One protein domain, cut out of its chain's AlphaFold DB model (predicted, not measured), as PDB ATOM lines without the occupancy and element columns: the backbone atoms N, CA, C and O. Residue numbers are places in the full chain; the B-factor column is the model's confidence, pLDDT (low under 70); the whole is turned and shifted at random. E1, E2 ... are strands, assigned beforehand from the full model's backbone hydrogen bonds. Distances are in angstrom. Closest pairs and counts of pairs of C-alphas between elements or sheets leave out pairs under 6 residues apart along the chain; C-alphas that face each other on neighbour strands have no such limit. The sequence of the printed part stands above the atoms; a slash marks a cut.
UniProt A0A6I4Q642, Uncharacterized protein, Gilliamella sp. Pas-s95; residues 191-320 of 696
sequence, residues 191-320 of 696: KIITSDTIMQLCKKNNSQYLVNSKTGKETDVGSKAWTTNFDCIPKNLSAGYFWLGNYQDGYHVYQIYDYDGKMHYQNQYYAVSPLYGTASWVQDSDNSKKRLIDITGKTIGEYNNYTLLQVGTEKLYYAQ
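This is residues 191 to 320 of the 696 residues of an uncharacterized protein of Gilliamella sp. Pas-s95 (UniProt A0A6I4Q642). Four small antiparallel sheets follow one another in a row along the longest axis: three meanders of three strands each, E1 to E3, E4 to E6 and E7 to E9, and then the long two-stranded hairpin E10 and E11 at the far end. The sheet of E4, E5 and E6 lies nearest the middle, and a long loop, residues 223 to 240, leads into it from E3. The printed part has 130 residues, with no named helix and eleven named strands, E1 to E11 in that order along the chain; the sheet orders are E1 - E2 - E3, E4 - E5 - E6, E7 - E8 - E9 and E10 - E11, and the class is all strand. The whole is compact, with a radius of gyration of the C-alphas of 14.8 A, and it spans 46 by 38 by 25 A.

E1 is residues 199 to 204, beginning at C-alpha 199 at (17.442, 9.029, -29.314). E2 is residues 207 to 212 and E3 residues 218 to 222. E4, residues 241 to 248, measures 21.2 A from first to last C-alpha, and begins at C-alpha 241 at (12.027, 5.082, -36.569). E5, residues 251 to 258, measures 22.6 A. E6 is residues 263 to 267, E7 residues 279 to 283, E8 residues 290 to 294 and E9 residues 299 to 303. E10, residues 305 to 311, measures 19.0 A, and E11, residues 314 to 320, measures 19.6 A and ends at C-alpha 320 at (10.126, -17.071, -48.631).

In each of the first three sheets the strands form a meander, each strand the antiparallel neighbour of the one before. E1 and E2 are a hairpin at 148 degrees, with N 202 and O 209 within hydrogen-bond range at 2.8 A. E2 and E3 are a hairpin too, with N 210 and O 219 at 2.8 A. This sheet is only just strongly twisted, its C-alphas lying up to 4.3 A off its best plane. Residues 191 to 192 pair with residues 200 to 201 of E1, antiparallel. The closest C-alphas of E3 and E4 are those of Gly 222 and Asn 246, 7.6 A apart. E4 and E5 are a hairpin at 152 degrees, with N 244 and O 255 at 2.8 A, and E5 and E6 another at 156 degrees, with N 256 and O 265 at 2.8 A. Residues 226 to 227 pair with residues 244 to 245 of E4, antiparallel. E6 and E7 are apart. The hairpin E7 and E8 has N 282 and O 291 at 2.8 A, and the hairpin E8 and E9 has N 290 and O 303 at 2.7 A. E10 and E11 are a hairpin at 155 degrees, with N 307 and O 318 at 2.8 A. The sheet E7 E8 E9 and the sheet E10 E11 form a sandwich, two sheets face to face, with 21 pairs of C-alphas within 10 A and their strands at 47 degrees. The closest C-alphas of E9 and E11 are those of Tyr 303 and Gln 320, 5.6 A apart.

The C-alphas farthest apart are those of Asn 205 and Gln 320, 45.9 A. The printed part has no cut. The links E3 to E4 and E6 to E7 are long, with 18 and 11 residues. The mean pLDDT of the printed part is 81.4; 25 residues are under 70, namely 229 to 234, 237 to 239, 285 to 288 and 308 to 319.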
ATOM      1  N   LYS A 191      20.273   6.270 -21.374       85.69
ATOM      2  CA  LYS A 191      20.914   5.285 -22.247       85.69
ATOM      3  C   LYS A 191      20.680   5.698 -23.695       85.69
ATOM      4  O   LYS A 191      19.545   5.949 -24.078       85.69
ATOM      5  N   ILE A 192      21.729   5.749 -24.512       85.62
ATOM      6  CA  ILE A 192      21.578   5.932 -25.962       85.62
ATOM      7  C   ILE A 192      20.924   4.679 -26.542       85.62
ATOM      8  O   ILE A 192      21.427   3.576 -26.315       85.62
ATOM      9  N   ILE A 193      19.837   4.850 -27.294       84.38
ATOM     10  CA  ILE A 193      19.037   3.722 -27.787       84.38
ATOM     11  C   ILE A 193      19.064   3.559 -29.300       84.38
ATOM     12  O   ILE A 193      18.789   2.456 -29.754       84.38
ATOM     13  N   THR A 194      19.425   4.584 -30.076       81.62
ATOM     14  CA  THR A 194      19.605   4.473 -31.535       81.62
ATOM     15  C   THR A 194      21.079   4.509 -31.933       81.62
ATOM     16  O   THR A 194      21.913   5.141 -31.281       81.62
ATOM     17  N   SER A 195      21.417   3.796 -33.007       80.56
ATOM     18  CA  SER A 195      22.775   3.673 -33.562       80.56
ATOM     19  C   SER A 195      23.394   5.014 -33.967       80.56
ATOM     20  O   SER A 195      24.578   5.227 -33.726       80.56
ATOM     21  N   ASP A 196      22.583   5.945 -34.468       81.81
ATOM     22  CA  ASP A 196      22.972   7.322 -34.801       81.81
ATOM     23  C   ASP A 196      23.079   8.258 -33.585       81.81
ATOM     24  O   ASP A 196      23.361   9.447 -33.726       81.81
ATOM     25  N   THR A 197      22.869   7.724 -32.380       84.94
ATOM     26  CA  THR A 197      22.950   8.411 -31.086       84.94
ATOM     27  C   THR A 197      21.911   9.502 -30.826       84.94
ATOM     28  O   THR A 197      21.976  10.159 -29.787       84.94
ATOM     29  N   ILE A 198      20.928   9.671 -31.716       86.81
ATOM     30  CA  ILE A 198      19.954  10.764 -31.624       86.81
ATOM     31  C   ILE A 198      18.975  10.545 -30.474       86.81
ATOM     32  O   ILE A 198      18.742  11.475 -29.700       86.81
ATOM     33  N   MET A 199      18.449   9.332 -30.325       88.69
ATOM     34  CA  MET A 199      17.442   9.029 -29.314       88.69
ATOM     35  C   MET A 199      18.062   8.399 -28.072       88.69
ATOM     36  O   MET A 199      18.922   7.510 -28.144       88.69
ATOM     37  N   GLN A 200      17.591   8.854 -26.916       90.62
ATOM     38  CA  GLN A 200      18.000   8.383 -25.599       90.62
ATOM     39  C   GLN A 200      16.768   7.981 -24.788       90.62
ATOM     40  O   GLN A 200      15.730   8.627 -24.877       90.62
ATOM     41  N   LEU A 201      16.887   6.922 -23.990       91.00
ATOM     42  CA  LEU A 201      15.889   6.528 -23.002       91.00
ATOM     43  C   LEU A 201      16.413   6.920 -21.628       91.00
ATOM     44  O   LEU A 201      17.423   6.387 -21.162       91.00
ATOM     45  N   CYS A 202      15.750   7.886 -21.014       89.75
ATOM     46  CA  CYS A 202      16.137   8.483 -19.751       89.75
ATOM     47  C   CYS A 202      15.146   8.101 -18.663       89.75
ATOM     48  O   CYS A 202      13.943   8.327 -18.800       89.75
ATOM     49  N   LYS A 203      15.652   7.611 -17.534       87.38
ATOM     50  CA  LYS A 203      14.821   7.442 -16.345       87.38
ATOM     51  C   LYS A 203      14.650   8.785 -15.639       87.38
ATOM     52  O   LYS A 203      15.639   9.401 -15.233       87.38
ATOM     53  N   LYS A 204      13.404   9.220 -15.459       85.81
ATOM     54  CA  LYS A 204      13.044  10.440 -14.720       85.81
ATOM     55  C   LYS A 204      11.844  10.118 -13.838       85.81
ATOM     56  O   LYS A 204      10.809   9.660 -14.315       85.81
ATOM     57  N   ASN A 205      11.993  10.327 -12.531       79.44
ATOM     58  CA  ASN A 205      11.019   9.893 -11.525       79.44
ATOM     59  C   ASN A 205      10.710   8.380 -11.646       79.44
ATOM     60  O   ASN A 205      11.625   7.564 -11.774       79.44
ATOM     61  N   ASN A 206       9.422   8.016 -11.618       83.50
ATOM     62  CA  ASN A 206       8.924   6.648 -11.766       83.50
ATOM     63  C   ASN A 206       8.609   6.270 -13.225       83.50
ATOM     64  O   ASN A 206       7.978   5.238 -13.429       83.50
ATOM     65  N   SER A 207       9.021   7.067 -14.222       88.06
ATOM     66  CA  SER A 207       8.785   6.777 -15.644       88.06
ATOM     67  C   SER A 207      10.070   6.770 -16.481       88.06
ATOM     68  O   SER A 207      11.142   7.195 -16.029       88.06
ATOM     69  N   GLN A 208       9.966   6.255 -17.702       91.06
ATOM     70  CA  GLN A 208      10.994   6.362 -18.733       91.06
ATOM     71  C   GLN A 208      10.566   7.416 -19.752       91.06
ATOM     72  O   GLN A 208       9.395   7.494 -20.119       91.06
ATOM     73  N   TYR A 209      11.523   8.205 -20.227       92.12
ATOM     74  CA  TYR A 209      11.303   9.255 -21.213       92.12
ATOM     75  C   TYR A 209      12.205   9.038 -22.419       92.12
ATOM     76  O   TYR A 209      13.414   8.842 -22.270       92.12
ATOM     77  N   LEU A 210      11.628   9.112 -23.614       92.44
ATOM     78  CA  LEU A 210      12.384   9.295 -24.842       92.44
ATOM     79  C   LEU A 210      12.841  10.745 -24.923       92.44
ATOM     80  O   LEU A 210      12.023  11.657 -24.834       92.44
ATOM     81  N   VAL A 211      14.140  10.948 -25.105       90.12
ATOM     82  CA  VAL A 211      14.750  12.265 -25.261       90.12
ATOM     83  C   VAL A 211      15.486  12.303 -26.588       90.12
ATOM     84  O   VAL A 211      16.410  11.520 -26.825       90.12
ATOM     85  N   ASN A 212      15.085  13.227 -27.454       89.81
ATOM     86  CA  ASN A 212      15.836  13.534 -28.660       89.81
ATOM     87  C   ASN A 212      17.000  14.460 -28.287       89.81
ATOM     88  O   ASN A 212      16.797  15.608 -27.900       89.81
ATOM     89  N   SER A 213      18.231  13.972 -28.412       85.19
ATOM     90  CA  SER A 213      19.438  14.719 -28.032       85.19
ATOM     91  C   SER A 213      19.704  15.961 -28.889       85.19
ATOM     92  O   SER A 213      20.405  16.864 -28.436       85.19
ATOM     93  N   LYS A 214      19.143  16.035 -30.104       85.44
ATOM     94  CA  LYS A 214      19.283  17.195 -30.995       85.44
ATOM     95  C   LYS A 214      18.277  18.296 -30.679       85.44
ATOM     96  O   LYS A 214      18.640  19.465 -30.714       85.44
ATOM     97  N   THR A 215      17.022  17.937 -30.406       85.88
ATOM     98  CA  THR A 215      15.939  18.916 -30.191       85.88
ATOM     99  C   THR A 215      15.623  19.163 -28.718       85.88
ATOM    100  O   THR A 215      14.949  20.136 -28.395       85.88
ATOM    101  N   GLY A 216      16.081  18.290 -27.818       83.19
ATOM    102  CA  GLY A 216      15.745  18.316 -26.394       83.19
ATOM    103  C   GLY A 216      14.305  17.901 -26.086       83.19
ATOM    104  O   GLY A 216      13.885  17.981 -24.935       83.19
ATOM    105  N   LYS A 217      13.531  17.468 -27.091       88.00
ATOM    106  CA  LYS A 217      12.138  17.056 -26.906       88.00
ATOM    107  C   LYS A 217      12.076  15.787 -26.059       88.00
ATOM    108  O   LYS A 217      12.734  14.798 -26.383       88.00
ATOM    109  N   GLU A 218      11.267  15.828 -25.003       91.25
ATOM    110  CA  GLU A 218      11.007  14.696 -24.114       91.25
ATOM    111  C   GLU A 218       9.615  14.109 -24.397       91.25
ATOM    112  O   GLU A 218       8.654  14.842 -24.641       91.25
ATOM    113  N   THR A 219       9.477  12.788 -24.352       92.31
ATOM    114  CA  THR A 219       8.179  12.104 -24.408       92.31
ATOM    115  C   THR A 219       8.137  10.977 -23.390       92.31
ATOM    116  O   THR A 219       9.032  10.140 -23.359       92.31
ATOM    117  N   ASP A 220       7.106  10.972 -22.544       91.56
ATOM    118  CA  ASP A 220       6.878   9.910 -21.564       91.56
ATOM    119  C   ASP A 220       6.466   8.621 -22.279       91.56
ATOM    120  O   ASP A 220       5.520   8.618 -23.069       91.56
ATOM    121  N   VAL A 221       7.183   7.535 -22.009       90.62
ATOM    122  CA  VAL A 221       6.933   6.211 -22.596       90.62
ATOM    123  C   VAL A 221       6.609   5.155 -21.543       90.62
ATOM    124  O   VAL A 221       6.497   3.973 -21.858       90.62
ATOM    125  N   GLY A 222       6.397   5.563 -20.292       88.06
ATOM    126  CA  GLY A 222       5.952   4.689 -19.214       88.06
ATOM    127  C   GLY A 222       7.081   4.043 -18.409       88.06
ATOM    128  O   GLY A 222       8.239   3.951 -18.808       88.06
ATOM    129  N   SER A 223       6.720   3.569 -17.218       85.19
ATOM    130  CA  SER A 223       7.653   3.117 -16.177       85.19
ATOM    131  C   SER A 223       8.408   1.832 -16.491       85.19
ATOM    132  O   SER A 223       9.498   1.610 -15.959       85.19
ATOM    133  N   LYS A 224       7.842   0.999 -17.362       88.00
ATOM    134  CA  LYS A 224       8.375  -0.313 -17.722       88.00
ATOM    135  C   LYS A 224       8.874  -0.370 -19.162       88.00
ATOM    136  O   LYS A 224       8.972  -1.464 -19.698       88.00
ATOM    137  N   ALA A 225       9.193   0.764 -19.785       88.12
ATOM    138  CA  ALA A 225       9.785   0.753 -21.116       88.12
ATOM    139  C   ALA A 225      11.244   0.259 -21.086       88.12
ATOM    140  O   ALA A 225      12.013   0.608 -20.183       88.12
ATOM    141  N   TRP A 226      11.647  -0.519 -22.090       86.94
ATOM    142  CA  TRP A 226      13.021  -0.983 -22.274       86.94
ATOM    143  C   TRP A 226      13.453  -0.944 -23.739       86.94
ATOM    144  O   TRP A 226      12.655  -0.934 -24.676       86.94
ATOM    145  N   THR A 227      14.769  -0.952 -23.934       82.06
ATOM    146  CA  THR A 227      15.389  -1.012 -25.256       82.06
ATOM    147  C   THR A 227      15.294  -2.416 -25.835       82.06
ATOM    148  O   THR A 227      15.817  -3.347 -25.224       82.06
ATOM    149  N   THR A 228      14.746  -2.564 -27.038       76.62
ATOM    150  CA  THR A 228      14.739  -3.821 -27.808       76.62
ATOM    151  C   THR A 228      16.081  -4.053 -28.501       76.62
ATOM    152  O   THR A 228      16.137  -4.272 -29.706       76.62
ATOM    153  N   ASN A 229      17.181  -3.917 -27.757       68.75
ATOM    154  CA  ASN A 229      18.514  -4.152 -28.299       68.75
ATOM    155  C   ASN A 229      18.584  -5.578 -28.854       68.75
ATOM    156  O   ASN A 229      18.148  -6.518 -28.194       68.75
ATOM    157  N   PHE A 230      19.137  -5.713 -30.051       62.78
ATOM    158  CA  PHE A 230      19.274  -7.000 -30.719       62.78
ATOM    159  C   PHE A 230      20.622  -7.612 -30.330       62.78
ATOM    160  O   PHE A 230      21.592  -6.874 -30.177       62.78
ATOM    161  N   ASP A 231      20.699  -8.935 -30.173       47.78
ATOM    162  CA  ASP A 231      21.844  -9.627 -29.546       47.78
ATOM    163  C   ASP A 231      23.217  -9.313 -30.173       47.78
ATOM    164  O   ASP A 231      24.247  -9.391 -29.510       47.78
ATOM    165  N   CYS A 232      23.241  -8.891 -31.438       53.19
ATOM    166  CA  CYS A 232      24.445  -8.513 -32.176       53.19
ATOM    167  C   CYS A 232      24.661  -6.993 -32.321       53.19
ATOM    168  O   CYS A 232      25.678  -6.574 -32.873       53.19
ATOM    169  N   ILE A 233      23.730  -6.148 -31.853       59.69
ATOM    170  CA  ILE A 233      23.805  -4.686 -31.978       59.69
ATOM    171  C   ILE A 233      23.348  -4.016 -30.673       59.69
ATOM    172  O   ILE A 233      22.160  -4.017 -30.345       59.69
ATOM    173  N   PRO A 234      24.252  -3.330 -29.947       61.53
ATOM    174  CA  PRO A 234      23.950  -2.768 -28.629       61.53
ATOM    175  C   PRO A 234      22.955  -1.590 -28.650       61.53
ATOM    176  O   PRO A 234      22.656  -1.033 -27.589       61.53
ATOM    177  N   LYS A 235      22.460  -1.179 -29.826       74.88
ATOM    178  CA  LYS A 235      21.521  -0.067 -30.045       74.88
ATOM    179  C   LYS A 235      20.555  -0.409 -31.187       74.88
ATOM    180  O   LYS A 235      20.934  -1.122 -32.113       74.88
ATOM    181  N   ASN A 236      19.350   0.159 -31.179       73.00
ATOM    182  CA  ASN A 236      18.429   0.079 -32.312       73.00
ATOM    183  C   ASN A 236      19.076   0.677 -33.569       73.00
ATOM    184  O   ASN A 236      19.554   1.816 -33.571       73.00
ATOM    185  N   LEU A 237      19.050  -0.071 -34.665       68.44
ATOM    186  CA  LEU A 237      19.253   0.512 -35.985       68.44
ATOM    187  C   LEU A 237      18.030   1.369 -36.318       68.44
ATOM    188  O   LEU A 237      16.912   0.983 -35.979       68.44
ATOM    189  N   SER A 238      18.253   2.559 -36.873       63.19
ATOM    190  CA  SER A 238      17.166   3.497 -37.123       63.19
ATOM    191  C   SER A 238      17.395   4.312 -38.388       63.19
ATOM    192  O   SER A 238      18.472   4.864 -38.599       63.19
ATOM    193  N   ALA A 239      16.345   4.391 -39.203       67.50
ATOM    194  CA  ALA A 239      16.216   5.291 -40.344       67.50
ATOM    195  C   ALA A 239      15.244   6.453 -40.036       67.50
ATOM    196  O   ALA A 239      14.532   6.919 -40.923       67.50
ATOM    197  N   GLY A 240      15.154   6.872 -38.766       82.94
ATOM    198  CA  GLY A 240      14.154   7.831 -38.269       82.94
ATOM    199  C   GLY A 240      13.026   7.200 -37.440       82.94
ATOM    200  O   GLY A 240      12.255   7.926 -36.818       82.94
ATOM    201  N   TYR A 241      12.966   5.864 -37.384       89.00
ATOM    202  CA  TYR A 241      12.027   5.082 -36.569       89.00
ATOM    203  C   TYR A 241      12.752   3.979 -35.796       89.00
ATOM    204  O   TYR A 241      13.785   3.482 -36.253       89.00
ATOM    205  N   PHE A 242      12.238   3.585 -34.632       89.50
ATOM    206  CA  PHE A 242      12.829   2.524 -33.809       89.50
ATOM    207  C   PHE A 242      11.786   1.839 -32.919       89.50
ATOM    208  O   PHE A 242      10.758   2.424 -32.578       89.50
ATOM    209  N   TRP A 243      12.079   0.596 -32.526       90.50
ATOM    210  CA  TRP A 243      11.265  -0.158 -31.576       90.50
ATOM    211  C   TRP A 243      11.620   0.179 -30.126       90.50
ATOM    212  O   TRP A 243      12.785   0.376 -29.760       90.50
ATOM    213  N   LEU A 244      10.588   0.188 -29.291       91.25
ATOM    214  CA  LEU A 244      10.671   0.242 -27.842       91.25
ATOM    215  C   LEU A 244       9.763  -0.845 -27.261       91.25
ATOM    216  O   LEU A 244       8.613  -0.985 -27.673       91.25
ATOM    217  N   GLY A 245      10.281  -1.629 -26.322       90.69
ATOM    218  CA  GLY A 245       9.495  -2.625 -25.605       90.69
ATOM    219  C   GLY A 245       8.855  -1.988 -24.379       90.69
ATOM    220  O   GLY A 245       9.453  -1.105 -23.764       90.69
ATOM    221  N   ASN A 246       7.644  -2.406 -24.023       90.31
ATOM    222  CA  ASN A 246       6.956  -1.941 -22.823       90.31
ATOM    223  C   ASN A 246       6.085  -3.041 -22.201       90.31
ATOM    224  O   ASN A 246       5.751  -4.032 -22.848       90.31
ATOM    225  N   TYR A 247       5.733  -2.873 -20.927       88.12
ATOM    226  CA  TYR A 247       4.781  -3.735 -20.233       88.12
ATOM    227  C   TYR A 247       3.527  -2.942 -19.906       88.12
ATOM    228  O   TYR A 247       3.572  -2.016 -19.092       88.12
ATOM    229  N   GLN A 248       2.411  -3.353 -20.492       82.50
ATOM    230  CA  GLN A 248       1.095  -2.768 -20.252       82.50
ATOM    231  C   GLN A 248       0.157  -3.879 -19.784       82.50
ATOM    232  O   GLN A 248       0.084  -4.931 -20.413       82.50
ATOM    233  N   ASP A 249      -0.472  -3.684 -18.624       77.06
ATOM    234  CA  ASP A 249      -1.435  -4.623 -18.027       77.06
ATOM    235  C   ASP A 249      -0.946  -6.079 -17.907       77.06
ATOM    236  O   ASP A 249      -1.711  -7.030 -18.003       77.06
ATOM    237  N   GLY A 250       0.360  -6.258 -17.675       74.69
ATOM    238  CA  GLY A 250       0.994  -7.574 -17.523       74.69
ATOM    239  C   GLY A 250       1.468  -8.217 -18.830       74.69
ATOM    240  O   GLY A 250       2.131  -9.251 -18.777       74.69
ATOM    241  N   TYR A 251       1.219  -7.587 -19.978       79.56
ATOM    242  CA  TYR A 251       1.613  -8.090 -21.290       79.56
ATOM    243  C   TYR A 251       2.806  -7.330 -21.866       79.56
ATOM    244  O   TYR A 251       2.938  -6.116 -21.694       79.56
ATOM    245  N   HIS A 252       3.660  -8.056 -22.587       87.25
ATOM    246  CA  HIS A 252       4.725  -7.472 -23.391       87.25
ATOM    247  C   HIS A 252       4.145  -6.846 -24.657       87.25
ATOM    248  O   HIS A 252       3.526  -7.533 -25.468       87.25
ATOM    249  N   VAL A 253       4.393  -5.554 -24.847       90.06
ATOM    250  CA  VAL A 253       4.045  -4.831 -26.071       90.06
ATOM    251  C   VAL A 253       5.301  -4.251 -26.706       90.06
ATOM    252  O   VAL A 253       6.229  -3.818 -26.021       90.06
ATOM    253  N   TYR A 254       5.315  -4.219 -28.030       92.06
ATOM    254  CA  TYR A 254       6.321  -3.535 -28.826       92.06
ATOM    255  C   TYR A 254       5.686  -2.289 -29.438       92.06
ATOM    256  O   TYR A 254       4.560  -2.344 -29.936       92.06
ATOM    257  N   GLN A 255       6.399  -1.167 -29.398       92.56
ATOM    258  CA  GLN A 255       5.930   0.143 -29.846       92.56
ATOM    259  C   GLN A 255       6.934   0.779 -30.820       92.56
ATOM    260  O   GLN A 255       8.130   0.819 -30.523       92.56
ATOM    261  N   ILE A 256       6.469   1.290 -31.962       92.69
ATOM    262  CA  ILE A 256       7.291   2.025 -32.939       92.69
ATOM    263  C   ILE A 256       7.192   3.519 -32.649       92.69
ATOM    264  O   ILE A 256       6.094   4.083 -32.664       92.69
ATOM    265  N   TYR A 257       8.339   4.164 -32.449       91.81
ATOM    266  CA  TYR A 257       8.451   5.610 -32.256       91.81
ATOM    267  C   TYR A 257       9.273   6.262 -33.366       91.81
ATOM    268  O   TYR A 257      10.184   5.642 -33.919       91.81
ATOM    269  N   ASP A 258       8.963   7.524 -33.659       91.25
ATOM    270  CA  ASP A 258       9.830   8.406 -34.444       91.25
ATOM    271  C   ASP A 258      10.739   9.274 -33.556       91.25
ATOM    272  O   ASP A 258      10.725   9.205 -32.322       91.25
ATOM    273  N   TYR A 259      11.550  10.116 -34.194       89.62
ATOM    274  CA  TYR A 259      12.505  10.986 -33.501       89.62
ATOM    275  C   TYR A 259      11.852  12.184 -32.814       89.62
ATOM    276  O   TYR A 259      12.475  12.826 -31.969       89.62
ATOM    277  N   ASP A 260      10.592  12.464 -33.131       86.69
ATOM    278  CA  ASP A 260       9.779  13.440 -32.421       86.69
ATOM    279  C   ASP A 260       9.106  12.829 -31.185       86.69
ATOM    280  O   ASP A 260       8.332  13.518 -30.513       86.69
ATOM    281  N   GLY A 261       9.391  11.562 -30.867       85.62
ATOM    282  CA  GLY A 261       8.794  10.840 -29.748       85.62
ATOM    283  C   GLY A 261       7.337  10.452 -29.995       85.62
ATOM    284  O   GLY A 261       6.656  10.013 -29.073       85.62
ATOM    285  N   LYS A 262       6.824  10.585 -31.221       92.00
ATOM    286  CA  LYS A 262       5.462  10.170 -31.552       92.00
ATOM    287  C   LYS A 262       5.425   8.654 -31.744       92.00
ATOM    288  O   LYS A 262       6.187   8.102 -32.536       92.00
ATOM    289  N   MET A 263       4.509   7.995 -31.037       93.19
ATOM    290  CA  MET A 263       4.192   6.582 -31.249       93.19
ATOM    291  C   MET A 263       3.338   6.440 -32.512       93.19
ATOM    292  O   MET A 263       2.320   7.120 -32.656       93.19
ATOM    293  N   HIS A 264       3.763   5.574 -33.430       93.06
ATOM    294  CA  HIS A 264       3.049   5.298 -34.683       93.06
ATOM    295  C   HIS A 264       2.286   3.986 -34.643       93.06
ATOM    296  O   HIS A 264       1.229   3.872 -35.260       93.06
ATOM    297  N   TYR A 265       2.809   3.006 -33.912       93.75
ATOM    298  CA  TYR A 265       2.210   1.689 -33.836       93.75
ATOM    299  C   TYR A 265       2.550   0.979 -32.531       93.75
ATOM    300  O   TYR A 265       3.647   1.147 -31.997       93.75
ATOM    301  N   GLN A 266       1.624   0.153 -32.043       92.31
ATOM    302  CA  GLN A 266       1.866  -0.755 -30.931       92.31
ATOM    303  C   GLN A 266       1.125  -2.076 -31.119       92.31
ATOM    304  O   GLN A 266      -0.015  -2.085 -31.587       92.31
ATOM    305  N   ASN A 267       1.756  -3.178 -30.719       90.00
ATOM    306  CA  ASN A 267       1.103  -4.482 -30.657       90.00
ATOM    307  C   ASN A 267       1.847  -5.463 -29.739       90.00
ATOM    308  O   ASN A 267       2.995  -5.231 -29.352       90.00
ATOM    309  N   GLN A 268       1.192  -6.574 -29.412       89.12
ATOM    310  CA  GLN A 268       1.797  -7.721 -28.749       89.12
ATOM    311  C   GLN A 268       2.399  -8.647 -29.807       89.12
ATOM    312  O   GLN A 268       1.683  -9.201 -30.637       89.12
ATOM    313  N   TYR A 269       3.719  -8.810 -29.769       87.38
ATOM    314  CA  TYR A 269       4.447  -9.742 -30.626       87.38
ATOM    315  C   TYR A 269       5.302 -10.666 -29.776       87.38
ATOM    316  O   TYR A 269       5.723 -10.306 -28.679       87.38
ATOM    317  N   TYR A 270       5.596 -11.846 -30.305       84.75
ATOM    318  CA  TYR A 270       6.617 -12.720 -29.747       84.75
ATOM    319  C   TYR A 270       8.017 -12.174 -30.050       84.75
ATOM    320  O   TYR A 270       8.855 -12.068 -29.157       84.75
ATOM    321  N   ALA A 271       8.249 -11.763 -31.300       84.88
ATOM    322  CA  ALA A 271       9.526 -11.212 -31.742       84.88
ATOM    323  C   ALA A 271       9.346 -10.108 -32.790       84.88
ATOM    324  O   ALA A 271       8.407 -10.132 -33.587       84.88
ATOM    325  N   VAL A 272      10.292  -9.167 -32.811       87.62
ATOM    326  CA  VAL A 272      10.406  -8.098 -33.815       87.62
ATOM    327  C   VAL A 272      11.836  -8.047 -34.359       87.62
ATOM    328  O   VAL A 272      12.762  -8.499 -33.689       87.62
ATOM    329  N   SER A 273      12.036  -7.513 -35.564       84.50
ATOM    330  CA  SER A 273      13.363  -7.283 -36.155       84.50
ATOM    331  C   SER A 273      13.824  -5.827 -36.016       84.50
ATOM    332  O   SER A 273      13.002  -4.940 -35.778       84.50
ATOM    333  N   PRO A 274      15.121  -5.532 -36.238       79.50
ATOM    334  CA  PRO A 274      15.587  -4.152 -36.334       79.50
ATOM    335  C   PRO A 274      14.944  -3.407 -37.512       79.50
ATOM    336  O   PRO A 274      14.670  -4.004 -38.557       79.50
ATOM    337  N   LEU A 275      14.777  -2.090 -37.360       81.31
ATOM    338  CA  LEU A 275      14.314  -1.179 -38.410       81.31
ATOM    339  C   LEU A 275      15.516  -0.618 -39.188       81.31
ATOM    340  O   LEU A 275      16.157   0.346 -38.781       81.31
ATOM    341  N   TYR A 276      15.828  -1.228 -40.332       73.25
ATOM    342  CA  TYR A 276      16.851  -0.718 -41.260       73.25
ATOM    343  C   TYR A 276      16.330   0.411 -42.171       73.25
ATOM    344  O   TYR A 276      17.118   1.095 -42.819       73.25
ATOM    345  N   GLY A 277      15.010   0.583 -42.220       82.62
ATOM    346  CA  GLY A 277      14.266   1.542 -43.030       82.62
ATOM    347  C   GLY A 277      12.894   1.776 -42.396       82.62
ATOM    348  O   GLY A 277      12.780   1.809 -41.170       82.62
ATOM    349  N   THR A 278      11.846   1.887 -43.211       86.75
ATOM    350  CA  THR A 278      10.453   2.058 -42.747       86.75
ATOM    351  C   THR A 278       9.641   0.758 -42.649       86.75
ATOM    352  O   THR A 278       8.421   0.821 -42.507       86.75
ATOM    353  N   ALA A 279      10.278  -0.415 -42.726       87.81
ATOM    354  CA  ALA A 279       9.609  -1.703 -42.540       87.81
ATOM    355  C   ALA A 279      10.354  -2.628 -41.571       87.81
ATOM    356  O   ALA A 279      11.588  -2.626 -41.493       87.81
ATOM    357  N   SER A 280       9.582  -3.444 -40.851       89.44
ATOM    358  CA  SER A 280      10.064  -4.377 -39.830       89.44
ATOM    359  C   SER A 280       9.372  -5.726 -39.941       89.44
ATOM    360  O   SER A 280       8.179  -5.808 -40.227       89.44
ATOM    361  N   TRP A 281      10.104  -6.789 -39.634       89.62
ATOM    362  CA  TRP A 281       9.543  -8.121 -39.464       89.62
ATOM    363  C   TRP A 281       9.030  -8.304 -38.043       89.62
ATOM    364  O   TRP A 281       9.672  -7.870 -37.086       89.62
ATOM    365  N   VAL A 282       7.882  -8.958 -37.913       90.94
ATOM    366  CA  VAL A 282       7.240  -9.298 -36.641       90.94
ATOM    367  C   VAL A 282       6.740 -10.740 -36.672       90.94
ATOM    368  O   VAL A 282       6.457 -11.293 -37.739       90.94
ATOM    369  N   GLN A 283       6.644 -11.359 -35.502       88.19
ATOM    370  CA  GLN A 283       6.141 -12.717 -35.332       88.19
ATOM    371  C   GLN A 283       5.185 -12.769 -34.139       88.19
ATOM    372  O   GLN A 283       5.513 -12.273 -33.062       88.19
ATOM    373  N   ASP A 284       4.018 -13.380 -34.335       83.50
ATOM    374  CA  ASP A 284       3.035 -13.631 -33.276       83.50
ATOM    375  C   ASP A 284       3.364 -14.945 -32.546       83.50
ATOM    376  O   ASP A 284       4.001 -15.826 -33.122       83.50
ATOM    377  N   SER A 285       2.923 -15.102 -31.294       69.31
ATOM    378  CA  SER A 285       3.206 -16.295 -30.473       69.31
ATOM    379  C   SER A 285       2.673 -17.598 -31.072       69.31
ATOM    380  O   SER A 285       3.323 -18.633 -30.949       69.31
ATOM    381  N   ASP A 286       1.529 -17.533 -31.759       66.38
ATOM    382  CA  ASP A 286       0.799 -18.711 -32.249       66.38
ATOM    383  C   ASP A 286       0.899 -18.899 -33.772       66.38
ATOM    384  O   ASP A 286       0.329 -19.837 -34.332       66.38
ATOM    385  N   ASN A 287       1.616 -18.009 -34.469       65.19
ATOM    386  CA  ASN A 287       1.727 -18.037 -35.924       65.19
ATOM    387  C   ASN A 287       3.109 -18.544 -36.352       65.19
ATOM    388  O   ASN A 287       4.146 -17.970 -36.015       65.19
ATOM    389  N   SER A 288       3.131 -19.608 -37.158       67.06
ATOM    390  CA  SER A 288       4.366 -20.107 -37.778       67.06
ATOM    391  C   SER A 288       4.914 -19.161 -38.850       67.06
ATOM    392  O   SER A 288       6.056 -19.319 -39.284       67.06
ATOM    393  N   LYS A 289       4.119 -18.170 -39.279       80.38
ATOM    394  CA  LYS A 289       4.495 -17.180 -40.288       80.38
ATOM    395  C   LYS A 289       4.998 -15.881 -39.668       80.38
ATOM    396  O   LYS A 289       4.476 -15.384 -38.674       80.38
ATOM    397  N   LYS A 290       5.992 -15.299 -40.332       87.81
ATOM    398  CA  LYS A 290       6.571 -13.983 -40.062       87.81
ATOM    399  C   LYS A 290       5.891 -12.946 -40.952       87.81
ATOM    400  O   LYS A 290       5.733 -13.162 -42.157       87.81
ATOM    401  N   ARG A 291       5.499 -11.813 -40.378       91.62
ATOM    402  CA  ARG A 291       4.834 -10.719 -41.097       91.62
ATOM    403  C   ARG A 291       5.815  -9.576 -41.307       91.62
ATOM    404  O   ARG A 291       6.520  -9.197 -40.378       91.62
ATOM    405  N   LEU A 292       5.858  -9.031 -42.516       90.88
ATOM    406  CA  LEU A 292       6.517  -7.758 -42.791       90.88
ATOM    407  C   LEU A 292       5.473  -6.656 -42.616       90.88
ATOM    408  O   LEU A 292       4.434  -6.699 -43.277       90.88
ATOM    409  N   ILE A 293       5.734  -5.696 -41.736       91.69
ATOM    410  CA  ILE A 293       4.851  -4.555 -41.468       91.69
ATOM    411  C   ILE A 293       5.561  -3.237 -41.779       91.69
ATOM    412  O   ILE A 293       6.788  -3.151 -41.691       91.69
ATOM    413  N   ASP A 294       4.788  -2.208 -42.114       91.00
ATOM    414  CA  ASP A 294       5.281  -0.829 -42.133       91.00
ATOM    415  C   ASP A 294       5.245  -0.182 -40.732       91.00
ATOM    416  O   ASP A 294       4.771  -0.770 -39.756       91.00
ATOM    417  N   ILE A 295       5.733   1.056 -40.629       90.75
ATOM    418  CA  ILE A 295       5.743   1.845 -39.383       90.75
ATOM    419  C   ILE A 295       4.356   2.114 -38.775       90.75
ATOM    420  O   ILE A 295       4.276   2.444 -37.595       90.75
ATOM    421  N   THR A 296       3.276   1.997 -39.555       90.94
ATOM    422  CA  THR A 296       1.893   2.168 -39.076       90.94
ATOM    423  C   THR A 296       1.291   0.858 -38.570       90.94
ATOM    424  O   THR A 296       0.172   0.847 -38.057       90.94
ATOM    425  N   GLY A 297       2.027  -0.249 -38.708       86.38
ATOM    426  CA  GLY A 297       1.571  -1.586 -38.352       86.38
ATOM    427  C   GLY A 297       0.773  -2.287 -39.437       86.38
ATOM    428  O   GLY A 297       0.210  -3.357 -39.193       86.38
ATOM    429  N   LYS A 298       0.700  -1.710 -40.638       92.56
ATOM    430  CA  LYS A 298       0.022  -2.344 -41.760       92.56
ATOM    431  C   LYS A 298       0.881  -3.497 -42.269       92.56
ATOM    432  O   LYS A 298       2.045  -3.312 -42.621       92.56
ATOM    433  N   THR A 299       0.287  -4.686 -42.351       91.06
ATOM    434  CA  THR A 299       0.924  -5.855 -42.964       91.06
ATOM    435  C   THR A 299       1.151  -5.612 -44.454       91.06
ATOM    436  O   THR A 299       0.199  -5.432 -45.214       91.06
ATOM    437  N   ILE A 300       2.417  -5.642 -44.862       87.69
ATOM    438  CA  ILE A 300       2.861  -5.620 -46.259       87.69
ATOM    439  C   ILE A 300       2.765  -7.031 -46.847       87.69
ATOM    440  O   ILE A 300       2.286  -7.210 -47.964       87.69
ATOM    441  N   GLY A 301       3.170  -8.048 -46.081       85.38
ATOM    442  CA  GLY A 301       3.033  -9.441 -46.491       85.38
ATOM    443  C   GLY A 301       3.362 -10.441 -45.388       85.38
ATOM    444  O   GLY A 301       3.930 -10.092 -44.353       85.38
ATOM    445  N   GLU A 302       2.997 -11.701 -45.623       89.81
ATOM    446  CA  GLU A 302       3.214 -12.814 -44.695       89.81
ATOM    447  C   GLU A 302       4.033 -13.923 -45.354       89.81
ATOM    448  O   GLU A 302       3.717 -14.383 -46.460       89.81
ATOM    449  N   TYR A 303       5.065 -14.371 -44.646       85.19
ATOM    450  CA  TYR A 303       6.112 -15.245 -45.157       85.19
ATOM    451  C   TYR A 303       6.471 -16.309 -44.127       85.19
ATOM    452  O   TYR A 303       6.280 -16.131 -42.930       85.19
ATOM    453  N   ASN A 304       7.012 -17.430 -44.582       81.81
ATOM    454  CA  ASN A 304       7.447 -18.500 -43.688       81.81
ATOM    455  C   ASN A 304       8.804 -18.169 -43.065       81.81
ATOM    456  O   ASN A 304       9.038 -18.419 -41.887       81.81
ATOM    457  N   ASN A 305       9.700 -17.572 -43.850       80.00
ATOM    458  CA  ASN A 305      10.987 -17.109 -43.357       80.00
ATOM    459  C   ASN A 305      11.479 -15.892 -44.141       80.00
ATOM    460  O   ASN A 305      10.998 -15.620 -45.240       80.00
ATOM    461  N   TYR A 306      12.457 -15.184 -43.583       79.50
ATOM    462  CA  TYR A 306      13.177 -14.124 -44.271       79.50
ATOM    463  C   TYR A 306      14.663 -14.146 -43.901       79.50
ATOM    464  O   TYR A 306      15.038 -14.615 -42.828       79.50
ATOM    465  N   THR A 307      15.499 -13.616 -44.791       70.00
ATOM    466  CA  THR A 307      16.919 -13.328 -44.553       70.00
ATOM    467  C   THR A 307      17.214 -11.898 -44.993       70.00
ATOM    468  O   THR A 307      16.637 -11.414 -45.965       70.00
ATOM    469  N   LEU A 308      18.094 -11.203 -44.276       63.19
ATOM    470  CA  LEU A 308      18.591  -9.886 -44.665       63.19
ATOM    471  C   LEU A 308      19.978 -10.043 -45.284       63.19
ATOM    472  O   LEU A 308      20.884 -10.544 -44.622       63.19
ATOM    473  N   LEU A 309      20.146  -9.597 -46.525       51.00
ATOM    474  CA  LEU A 309      21.424  -9.641 -47.234       51.00
ATOM    475  C   LEU A 309      21.863  -8.230 -47.616       51.00
ATOM    476  O   LEU A 309      21.043  -7.383 -47.975       51.00
ATOM    477  N   GLN A 310      23.165  -7.974 -47.534       49.88
ATOM    478  CA  GLN A 310      23.758  -6.736 -48.022       49.88
ATOM    479  C   GLN A 310      24.191  -6.924 -49.476       49.88
ATOM    480  O   GLN A 310      25.025  -7.774 -49.776       49.88
ATOM    481  N   VAL A 311      23.623  -6.122 -50.376       38.78
ATOM    482  CA  VAL A 311      23.923  -6.132 -51.810       38.78
ATOM    483  C   VAL A 311      24.477  -4.760 -52.177       38.78
ATOM    484  O   VAL A 311      23.756  -3.768 -52.298       38.78
ATOM    485  N   GLY A 312      25.803  -4.681 -52.295       41.50
ATOM    486  CA  GLY A 312      26.504  -3.404 -52.422       41.50
ATOM    487  C   GLY A 312      26.333  -2.536 -51.168       41.50
ATOM    488  O   GLY A 312      26.662  -2.952 -50.056       41.50
ATOM    489  N   THR A 313      25.833  -1.311 -51.344       49.12
ATOM    490  CA  THR A 313      25.549  -0.374 -50.240       49.12
ATOM    491  C   THR A 313      24.140  -0.521 -49.666       49.12
ATOM    492  O   THR A 313      23.824   0.125 -48.671       49.12
ATOM    493  N   GLU A 314      23.275  -1.313 -50.302       47.38
ATOM    494  CA  GLU A 314      21.867  -1.454 -49.931       47.38
ATOM    495  C   GLU A 314      21.654  -2.781 -49.179       47.38
ATOM    496  O   GLU A 314      22.296  -3.794 -49.462       47.38
ATOM    497  N   LYS A 315      20.765  -2.779 -48.182       59.78
ATOM    498  CA  LYS A 315      20.314  -3.998 -47.497       59.78
ATOM    499  C   LYS A 315      18.960  -4.403 -48.063       59.78
ATOM    500  O   LYS A 315      18.130  -3.535 -48.308       59.78
ATOM    501  N   LEU A 316      18.740  -5.697 -48.267       56.25
ATOM    502  CA  LEU A 316      17.524  -6.229 -48.879       56.25
ATOM    503  C   LEU A 316      16.971  -7.397 -48.070       56.25
ATOM    504  O   LEU A 316      17.728  -8.251 -47.597       56.25
ATOM    505  N   TYR A 317      15.648  -7.458 -47.948       67.38
ATOM    506  CA  TYR A 317      14.963  -8.598 -47.349       67.38
ATOM    507  C   TYR A 317      14.609  -9.623 -48.424       67.38
ATOM    508  O   TYR A 317      13.904  -9.311 -49.378       67.38
ATOM    509  N   TYR A 318      15.054 -10.859 -48.227       68.38
ATOM    510  CA  TYR A 318      14.718 -12.028 -49.033       68.38
ATOM    511  C   TYR A 318      13.730 -12.880 -48.244       68.38
ATOM    512  O   TYR A 318      14.108 -13.504 -47.255       68.38
ATOM    513  N   ALA A 319      12.467 -12.880 -48.651       68.25
ATOM    514  CA  ALA A 319      11.371 -13.510 -47.930       68.25
ATOM    515  C   ALA A 319      10.805 -14.703 -48.699       68.25
ATOM    516  O   ALA A 319      10.548 -14.610 -49.894       68.25
ATOM    517  N   GLN A 320      10.589 -15.827 -48.023       76.19
ATOM    518  CA  GLN A 320      10.126 -17.071 -48.631       76.19
ATOM    519  C   GLN A 320       8.697 -17.395 -48.205       76.19
ATOM    520  O   GLN A 320       8.367 -17.361 -47.016       76.19
TER     521      GLN A 320